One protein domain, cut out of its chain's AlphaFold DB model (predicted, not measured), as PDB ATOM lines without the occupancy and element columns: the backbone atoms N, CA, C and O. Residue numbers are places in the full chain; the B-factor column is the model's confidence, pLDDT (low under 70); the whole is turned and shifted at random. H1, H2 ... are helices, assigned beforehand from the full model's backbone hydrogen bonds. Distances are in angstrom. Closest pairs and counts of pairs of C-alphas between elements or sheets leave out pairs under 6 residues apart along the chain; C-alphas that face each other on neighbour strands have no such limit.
ATOM      1  N   PRO A 160     281.573 171.722 434.863       62.84
ATOM      2  CA  PRO A 160     282.630 170.742 434.948       62.84
ATOM      3  C   PRO A 160     282.606 170.203 436.370       62.84
ATOM      4  O   PRO A 160     282.633 170.961 437.342       62.84
ATOM      5  N   THR A 161     282.532 168.880 436.494       66.12
ATOM      6  CA  THR A 161     282.675 168.248 437.802       66.12
ATOM      7  C   THR A 161     283.966 168.767 438.451       66.12
ATOM      8  O   THR A 161     284.888 169.175 437.735       66.12
ATOM      9  N   PRO A 162     284.117 168.714 439.786       67.88
ATOM     10  CA  PRO A 162     285.371 169.094 440.458       67.88
ATOM     11  C   PRO A 162     286.609 168.320 439.955       67.88
ATOM     12  O   PRO A 162     287.741 168.609 440.338       67.88
ATOM     13  N   TYR A 163     286.391 167.338 439.082       66.88
ATOM     14  CA  TYR A 163     287.374 166.549 438.366       66.88
ATOM     15  C   TYR A 163     287.636 167.045 436.941       66.88
ATOM     16  O   TYR A 163     288.199 166.280 436.181       66.88
ATOM     17  N   GLY A 164     287.199 168.239 436.527       73.62
ATOM     18  CA  GLY A 164     287.475 168.821 435.203       73.62
ATOM     19  C   GLY A 164     286.847 168.087 434.007       73.62
ATOM     20  O   GLY A 164     287.226 168.338 432.866       73.62
ATOM     21  N   VAL A 165     285.922 167.157 434.259       75.75
ATOM     22  CA  VAL A 165     285.196 166.373 433.245       75.75
ATOM     23  C   VAL A 165     283.717 166.728 433.315       75.75
ATOM     24  O   VAL A 165     283.189 166.932 434.410       75.75
ATOM     25  N   THR A 166     283.022 166.791 432.182       82.12
ATOM     26  CA  THR A 166     281.569 167.019 432.210       82.12
ATOM     27  C   THR A 166     280.838 165.762 432.687       82.12
ATOM     28  O   THR A 166     281.318 164.640 432.496       82.12
ATOM     29  N   ALA A 167     279.652 165.926 433.278       79.81
ATOM     30  CA  ALA A 167     278.816 164.791 433.689       79.81
ATOM     31  C   ALA A 167     278.524 163.836 432.514       79.81
ATOM     32  O   ALA A 167     278.584 162.620 432.661       79.81
ATOM     33  N   GLN A 168     278.316 164.386 431.314       80.31
ATOM     34  CA  GLN A 168     278.096 163.605 430.096       80.31
ATOM     35  C   GLN A 168     279.332 162.794 429.673       80.31
ATOM     36  O   GLN A 168     279.203 161.671 429.187       80.31
ATOM     37  N   GLN A 169     280.539 163.341 429.847       80.38
ATOM     38  CA  GLN A 169     281.776 162.608 429.571       80.38
ATOM     39  C   GLN A 169     281.967 161.458 430.560       80.38
ATOM     40  O   GLN A 169     282.359 160.369 430.149       80.38
ATOM     41  N   LEU A 170     281.660 161.681 431.839       79.00
ATOM     42  CA  LEU A 170     281.720 160.641 432.867       79.00
ATOM     43  C   LEU A 170     280.707 159.526 432.627       79.00
ATOM     44  O   LEU A 170     281.081 158.357 432.705       79.00
ATOM     45  N   ASP A 171     279.477 159.869 432.246       81.62
ATOM     46  CA  ASP A 171     278.459 158.885 431.875       81.62
ATOM     47  C   ASP A 171     278.931 158.030 430.686       81.62
ATOM     48  O   ASP A 171     278.992 156.801 430.775       81.62
ATOM     49  N   ALA A 172     279.432 158.668 429.623       82.38
ATOM     50  CA  ALA A 172     279.995 157.961 428.473       82.38
ATOM     51  C   ALA A 172     281.185 157.057 428.850       82.38
ATOM     52  O   ALA A 172     281.296 155.933 428.356       82.38
ATOM     53  N   LEU A 173     282.076 157.516 429.731       80.19
ATOM     54  CA  LEU A 173     283.218 156.729 430.197       80.19
ATOM     55  C   LEU A 173     282.798 155.545 431.053       80.19
ATOM     56  O   LEU A 173     283.359 154.465 430.892       80.19
ATOM     57  N   SER A 174     281.822 155.735 431.936       82.19
ATOM     58  CA  SER A 174     281.283 154.661 432.761       82.19
ATOM     59  C   SER A 174     280.611 153.596 431.888       82.19
ATOM     60  O   SER A 174     280.895 152.407 432.039       82.19
ATOM     61  N   ALA A 175     279.837 154.000 430.876       82.75
ATOM     62  CA  ALA A 175     279.241 153.082 429.912       82.75
ATOM     63  C   ALA A 175     280.311 152.307 429.124       82.75
ATOM     64  O   ALA A 175     280.215 151.087 428.983       82.75
ATOM     65  N   MET A 176     281.368 152.980 428.657       80.50
ATOM     66  CA  MET A 176     282.485 152.316 427.976       80.50
ATOM     67  C   MET A 176     283.237 151.357 428.900       80.50
ATOM     68  O   MET A 176     283.523 150.235 428.492       80.50
ATOM     69  N   ALA A 177     283.529 151.771 430.135       82.56
ATOM     70  CA  ALA A 177     284.208 150.953 431.133       82.56
ATOM     71  C   ALA A 177     283.398 149.695 431.481       82.56
ATOM     72  O   ALA A 177     283.982 148.623 431.622       82.56
ATOM     73  N   TYR A 178     282.071 149.795 431.529       81.44
ATOM     74  CA  TYR A 178     281.194 148.639 431.689       81.44
ATOM     75  C   TYR A 178     281.231 147.708 430.466       81.44
ATOM     76  O   TYR A 178     281.438 146.504 430.610       81.44
ATOM     77  N   LEU A 179     281.105 148.254 429.250       80.62
ATOM     78  CA  LEU A 179     281.102 147.464 428.009       80.62
ATOM     79  C   LEU A 179     282.411 146.703 427.766       80.62
ATOM     80  O   LEU A 179     282.390 145.602 427.217       80.62
ATOM     81  N   VAL A 180     283.545 147.276 428.165       79.19
ATOM     82  CA  VAL A 180     284.864 146.627 428.063       79.19
ATOM     83  C   VAL A 180     285.180 145.715 429.253       79.19
ATOM     84  O   VAL A 180     286.253 145.117 429.283       79.19
ATOM     85  N   GLY A 181     284.273 145.593 430.228       78.12
ATOM     86  CA  GLY A 181     284.482 144.772 431.422       78.12
ATOM     87  C   GLY A 181     285.616 145.286 432.309       78.12
ATOM     88  O   GLY A 181     286.366 144.498 432.883       78.12
ATOM     89  N   SER A 182     285.787 146.607 432.387       78.81
ATOM     90  CA  SER A 182     286.819 147.226 433.214       78.81
ATOM     91  C   SER A 182     286.574 146.924 434.696       78.81
ATOM     92  O   SER A 182     285.447 147.088 435.175       78.81
ATOM     93  N   PRO A 183     287.623 146.597 435.473       71.88
ATOM     94  CA  PRO A 183     287.495 146.424 436.919       71.88
ATOM     95  C   PRO A 183     287.034 147.706 437.628       71.88
ATOM     96  O   PRO A 183     286.540 147.637 438.748       71.88
ATOM     97  N   LEU A 184     287.154 148.870 436.977       74.31
ATOM     98  CA  LEU A 184     286.681 150.147 437.511       74.31
ATOM     99  C   LEU A 184     285.163 150.333 437.437       74.31
ATOM    100  O   LEU A 184     284.656 151.198 438.141       74.31
ATOM    101  N   GLN A 185     284.453 149.581 436.593       78.00
ATOM    102  CA  GLN A 185     283.008 149.729 436.409       78.00
ATOM    103  C   GLN A 185     282.381 148.364 436.094       78.00
ATOM    104  O   GLN A 185     282.024 148.061 434.960       78.00
ATOM    105  N   GLN A 186     282.249 147.527 437.124       72.69
ATOM    106  CA  GLN A 186     281.635 146.197 436.993       72.69
ATOM    107  C   GLN A 186     280.103 146.249 436.943       72.69
ATOM    108  O   GLN A 186     279.461 145.334 436.437       72.69
ATOM    109  N   GLN A 187     279.512 147.315 437.480       75.94
ATOM    110  CA  GLN A 187     278.070 147.516 437.494       75.94
ATOM    111  C   GLN A 187     277.672 148.488 436.392       75.94
ATOM    112  O   GLN A 187     278.333 149.508 436.179       75.94
ATOM    113  N   GLN A 188     276.571 148.170 435.713       72.94
ATOM    114  CA  GLN A 188     276.001 149.052 434.708       72.94
ATOM    115  C   GLN A 188     275.675 150.400 435.367       72.94
ATOM    116  O   GLN A 188     274.992 150.409 436.393       72.94
ATOM    117  N   PRO A 189     276.146 151.530 434.821       71.00
ATOM    118  CA  PRO A 189     275.727 152.835 435.310       71.00
ATOM    119  C   PRO A 189     274.213 152.973 435.092       71.00
ATOM    120  O   PRO A 189     273.720 152.837 433.970       71.00
ATOM    121  N   VAL A 190     273.456 153.173 436.175       71.12
ATOM    122  CA  VAL A 190     272.001 153.381 436.126       71.12
ATOM    123  C   VAL A 190     271.697 154.786 436.641       71.12
ATOM    124  O   VAL A 190     271.659 155.017 437.845       71.12
ATOM    125  N   GLY A 191     271.477 155.733 435.727       66.94
ATOM    126  CA  GLY A 191     271.182 157.131 436.062       66.94
ATOM    127  C   GLY A 191     272.424 158.014 436.250       66.94
ATOM    128  O   GLY A 191     273.555 157.540 436.186       66.94
ATOM    129  N   GLY A 192     272.196 159.315 436.464       59.47
ATOM    130  CA  GLY A 192     273.234 160.358 436.408       59.47
ATOM    131  C   GLY A 192     274.313 160.313 437.498       59.47
ATOM    132  O   GLY A 192     275.365 160.912 437.311       59.47
ATOM    133  N   ASP A 193     274.095 159.575 438.591       60.41
ATOM    134  CA  ASP A 193     274.976 159.591 439.772       60.41
ATOM    135  C   ASP A 193     275.821 158.316 439.959       60.41
ATOM    136  O   ASP A 193     276.593 158.212 440.909       60.41
ATOM    137  N   MET A 194     275.729 157.330 439.061       64.88
ATOM    138  CA  MET A 194     276.356 156.010 439.265       64.88
ATOM    139  C   MET A 194     277.745 155.876 438.631       64.88
ATOM    140  O   MET A 194     278.146 154.795 438.186       64.88
ATOM    141  N   THR A 195     278.505 156.970 438.580       70.38
ATOM    142  CA  THR A 195     279.901 156.892 438.138       70.38
ATOM    143  C   THR A 195     280.752 156.358 439.282       70.38
ATOM    144  O   THR A 195     280.806 156.957 440.357       70.38
ATOM    145  N   HIS A 196     281.435 155.230 439.070       73.69
ATOM    146  CA  HIS A 196     282.249 154.630 440.118       73.69
ATOM    147  C   HIS A 196     283.364 155.598 440.567       73.69
ATOM    148  O   HIS A 196     284.067 156.162 439.721       73.69
ATOM    149  N   PRO A 197     283.599 155.781 441.881       78.25
ATOM    150  CA  PRO A 197     284.584 156.742 442.388       78.25
ATOM    151  C   PRO A 197     286.005 156.465 441.881       78.25
ATOM    152  O   PRO A 197     286.783 157.393 441.672       78.25
ATOM    153  N   GLY A 198     286.338 155.202 441.600       79.81
ATOM    154  CA  GLY A 198     287.617 154.847 440.973       79.81
ATOM    155  C   GLY A 198     287.805 155.463 439.581       79.81
ATOM    156  O   GLY A 198     288.922 155.820 439.213       79.81
ATOM    157  N   LEU A 199     286.718 155.653 438.832       82.62
ATOM    158  CA  LEU A 199     286.737 156.259 437.504       82.62
ATOM    159  C   LEU A 199     286.960 157.781 437.586       82.62
ATOM    160  O   LEU A 199     287.710 158.336 436.786       82.62
ATOM    161  N   LEU A 200     286.412 158.433 438.619       84.44
ATOM    162  CA  LEU A 200     286.675 159.846 438.930       84.44
ATOM    163  C   LEU A 200     288.139 160.080 439.325       84.44
ATOM    164  O   LEU A 200     288.779 161.023 438.855       84.44
ATOM    165  N   VAL A 201     288.698 159.196 440.157       85.00
ATOM    166  CA  VAL A 201     290.112 159.259 440.556       85.00
ATOM    167  C   VAL A 201     291.027 159.054 439.349       85.00
ATOM    168  O   VAL A 201     291.973 159.820 439.170       85.00
ATOM    169  N   ALA A 202     290.728 158.077 438.491       84.94
ATOM    170  CA  ALA A 202     291.484 157.849 437.262       84.94
ATOM    171  C   ALA A 202     291.446 159.077 436.336       84.94
ATOM    172  O   ALA A 202     292.494 159.508 435.857       84.94
ATOM    173  N   ALA A 203     290.275 159.695 436.152       83.12
ATOM    174  CA  ALA A 203     290.141 160.919 435.363       83.12
ATOM    175  C   ALA A 203     291.007 162.064 435.917       83.12
ATOM    176  O   ALA A 203     291.707 162.736 435.157       83.12
ATOM    177  N   LYS A 204     291.035 162.242 437.243       85.25
ATOM    178  CA  LYS A 204     291.868 163.260 437.899       85.25
ATOM    179  C   LYS A 204     293.364 162.996 437.721       85.25
ATOM    180  O   LYS A 204     294.125 163.919 437.442       85.25
ATOM    181  N   LEU A 205     293.801 161.745 437.854       86.19
ATOM    182  CA  LEU A 205     295.204 161.371 437.654       86.19
ATOM    183  C   LEU A 205     295.655 161.633 436.210       86.19
ATOM    184  O   LEU A 205     296.728 162.197 435.998       86.19
ATOM    185  N   LEU A 206     294.807 161.319 435.228       84.94
ATOM    186  CA  LEU A 206     295.082 161.611 433.820       84.94
ATOM    187  C   LEU A 206     295.202 163.116 433.551       84.94
ATOM    188  O   LEU A 206     296.064 163.534 432.781       84.94
ATOM    189  N   GLN A 207     294.399 163.950 434.217       83.69
ATOM    190  CA  GLN A 207     294.528 165.409 434.115       83.69
ATOM    191  C   GLN A 207     295.835 165.943 434.693       83.69
ATOM    192  O   GLN A 207     296.380 166.918 434.178       83.69
ATOM    193  N   HIS A 208     296.369 165.288 435.720       86.00
ATOM    194  CA  HIS A 208     297.686 165.606 436.265       86.00
ATOM    195  C   HIS A 208     298.845 165.084 435.398       86.00
ATOM    196  O   HIS A 208     300.004 165.237 435.783       86.00
ATOM    197  N   GLY A 209     298.561 164.489 434.234       85.56
ATOM    198  CA  GLY A 209     299.580 163.933 433.344       85.56
ATOM    199  C   GLY A 209     300.219 162.660 433.890       85.56
ATOM    200  O   GLY A 209     301.320 162.304 433.471       85.56
ATOM    201  N   VAL A 210     299.559 161.985 434.838       87.38
ATOM    202  CA  VAL A 210     300.004 160.671 435.298       87.38
ATOM    203  C   VAL A 210     299.853 159.691 434.145       87.38
ATOM    204  O   VAL A 210     298.822 159.649 433.473       87.38
ATOM    205  N   ASP A 211     300.902 158.906 433.940       86.25
ATOM    206  CA  ASP A 211     300.950 157.883 432.912       86.25
ATOM    207  C   ASP A 211     299.790 156.875 433.080       86.25
ATOM    208  O   ASP A 211     299.657 156.282 434.161       86.25
ATOM    209  N   PRO A 212     298.927 156.685 432.059       78.81
ATOM    210  CA  PRO A 212     297.806 155.750 432.127       78.81
ATOM    211  C   PRO A 212     298.240 154.330 432.490       78.81
ATOM    212  O   PRO A 212     297.528 153.661 433.240       78.81
ATOM    213  N   GLU A 213     299.406 153.886 432.016       84.50
ATOM    214  CA  GLU A 213     299.934 152.542 432.278       84.50
ATOM    215  C   GLU A 213     300.181 152.350 433.777       84.50
ATOM    216  O   GLU A 213     299.749 151.360 434.372       84.50
ATOM    217  N   ARG A 214     300.739 153.372 434.436       83.88
ATOM    218  CA  ARG A 214     300.947 153.368 435.886       83.88
ATOM    219  C   ARG A 214     299.646 153.353 436.688       83.88
ATOM    220  O   ARG A 214     299.583 152.711 437.737       83.88
ATOM    221  N   ILE A 215     298.613 154.057 436.226       83.81
ATOM    222  CA  ILE A 215     297.293 154.068 436.885       83.81
ATOM    223  C   ILE A 215     296.694 152.655 436.864       83.81
ATOM    224  O   ILE A 215     296.169 152.188 437.876       83.81
ATOM    225  N   ILE A 216     296.817 151.958 435.735       78.88
ATOM    226  CA  ILE A 216     296.296 150.601 435.555       78.88
ATOM    227  C   ILE A 216     297.032 149.601 436.433       78.88
ATOM    228  O   ILE A 216     296.369 148.833 437.125       78.88
ATOM    229  N   GLU A 217     298.367 149.649 436.480       81.56
ATOM    230  CA  GLU A 217     299.151 148.776 437.361       81.56
ATOM    231  C   GLU A 217     298.656 148.854 438.811       81.56
ATOM    232  O   GLU A 217     298.496 147.831 439.476       81.56
ATOM    233  N   VAL A 218     298.349 150.059 439.299       82.50
ATOM    234  CA  VAL A 218     297.855 150.261 440.669       82.50
ATOM    235  C   VAL A 218     296.455 149.669 440.860       82.50
ATOM    236  O   VAL A 218     296.183 149.070 441.905       82.50
ATOM    237  N   ILE A 219     295.572 149.823 439.871       79.12
ATOM    238  CA  ILE A 219     294.207 149.276 439.915       79.12
ATOM    239  C   ILE A 219     294.243 147.744 439.872       79.12
ATOM    240  O   ILE A 219     293.580 147.093 440.680       79.12
ATOM    241  N   GLU A 220     295.034 147.161 438.971       78.31
ATOM    242  CA  GLU A 220     295.155 145.711 438.807       78.31
ATOM    243  C   GLU A 220     295.806 145.042 440.025       78.31
ATOM    244  O   GLU A 220     295.331 143.990 440.458       78.31
ATOM    245  N   CYS A 221     296.835 145.658 440.625       75.25
ATOM    246  CA  CYS A 221     297.461 145.138 441.848       75.25
ATOM    247  C   CYS A 221     296.443 145.013 442.988       75.25
ATOM    248  O   CYS A 221     296.329 143.953 443.594       75.25
ATOM    249  N   ARG A 222     295.644 146.059 443.232       63.47
ATOM    250  CA  ARG A 222     294.631 146.036 444.301       63.47
ATOM    251  C   ARG A 222     293.483 145.073 444.021       63.47
ATOM    252  O   ARG A 222     292.884 144.561 444.959       63.47
ATOM    253  N   CYS A 223     293.158 144.841 442.750       59.69
ATOM    254  CA  CYS A 223     292.107 143.900 442.381       59.69
ATOM    255  C   CYS A 223     292.531 142.450 442.669       59.69
ATOM    256  O   CYS A 223     291.693 141.655 443.074       59.69
ATOM    257  N   ARG A 224     293.824 142.115 442.542       59.19
ATOM    258  CA  ARG A 224     294.346 140.785 442.908       59.19
ATOM    259  C   ARG A 224     294.364 140.506 444.406       59.19
ATOM    260  O   ARG A 224     294.280 139.348 444.775       59.19
ATOM    261  N   ASP A 225     294.469 141.533 445.242       58.78
ATOM    262  CA  ASP A 225     294.519 141.361 446.701       58.78
ATOM    263  C   ASP A 225     293.121 141.215 447.338       58.78
ATOM    264  O   ASP A 225     293.005 140.893 448.519       58.78
ATOM    265  N   ALA A 226     292.055 141.492 446.577       55.19
ATOM    266  CA  ALA A 226     290.671 141.485 447.053       55.19
ATOM    267  C   ALA A 226     289.904 140.181 446.752       55.19
ATOM    268  O   ALA A 226     288.770 140.039 447.215       55.19
ATOM    269  N   PHE A 227     290.502 139.251 445.999       44.34
ATOM    270  CA  PHE A 227     289.954 137.935 445.643       44.34
ATOM    271  C   PHE A 227     290.911 136.822 446.069       44.34
ATOM    272  O   PHE A 227     290.407 135.728 446.405       44.34
TER     273      PHE A 227
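What this domain is: This is residues 160 to 227 of the 227 residues of the protein "Unspecified product" of Leishmania tarentolae (UniProt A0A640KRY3). Three helices with few contacts among them: H2 stands between H1 and H3, beginning near the middle of H1 at a steep angle, and after H2 the chain turns and folds back into H3. A long loop, residues 180 to 196, doubles back alongside H1 before it reaches H2. The printed part has 68 residues with three named helices, in the order H1, H2, H3, and no named strand; the class is all helix. It is compact, with a radius of gyration of the C-alphas of 12.0 A, and spans 31 by 27 by 16 A.

Where its parts are: H1 is residues 167 to 179, 18.4 A long from first to last C-alpha, and begins with C-alpha 167 at (278.816, 164.791, 433.689). H2 is residues 197 to 207, 15.6 A long, with C-alpha 197 at (284.584, 156.742, 442.388). H3 is residues 212 to 224, 18.8 A long, and ends with C-alpha 224 at (294.346, 140.785, 442.908).

How they stand to each other: H1 and H2 are close but not clearly touching; their closest C-alphas, those of Ser 174 and Leu 199, are 7.4 A apart. They run opposite ways at a steep tilt of 68 degrees, only just short of about perpendicular. H2 and H3 form a helical hairpin, opposite ways at a shallow tilt of 24 degrees. They only just touch, with 3 pairs of C-alphas within 8 A, and H3 does so with residues 212 to 215 alone; the closest C-alphas, those of Leu 206 and Pro 212, are 6.7 A apart. H1 and H3 are apart. In H1, H2 and H3 every O i to N i+4 pair is within hydrogen-bond range.

The domain as a whole: The two C-alphas farthest apart, those of Pro 160 and Phe 227, are 35.3 A apart. The printed part has no cut and ends at residue 227, the chain's last. The link from H1 to H2 is long, with 17 residues, and that from H2 to H3 is tight, with 4. The mean pLDDT of the printed part is 76.2; residues 160 to 163, 191 to 194 and 222 to 227 are under 70.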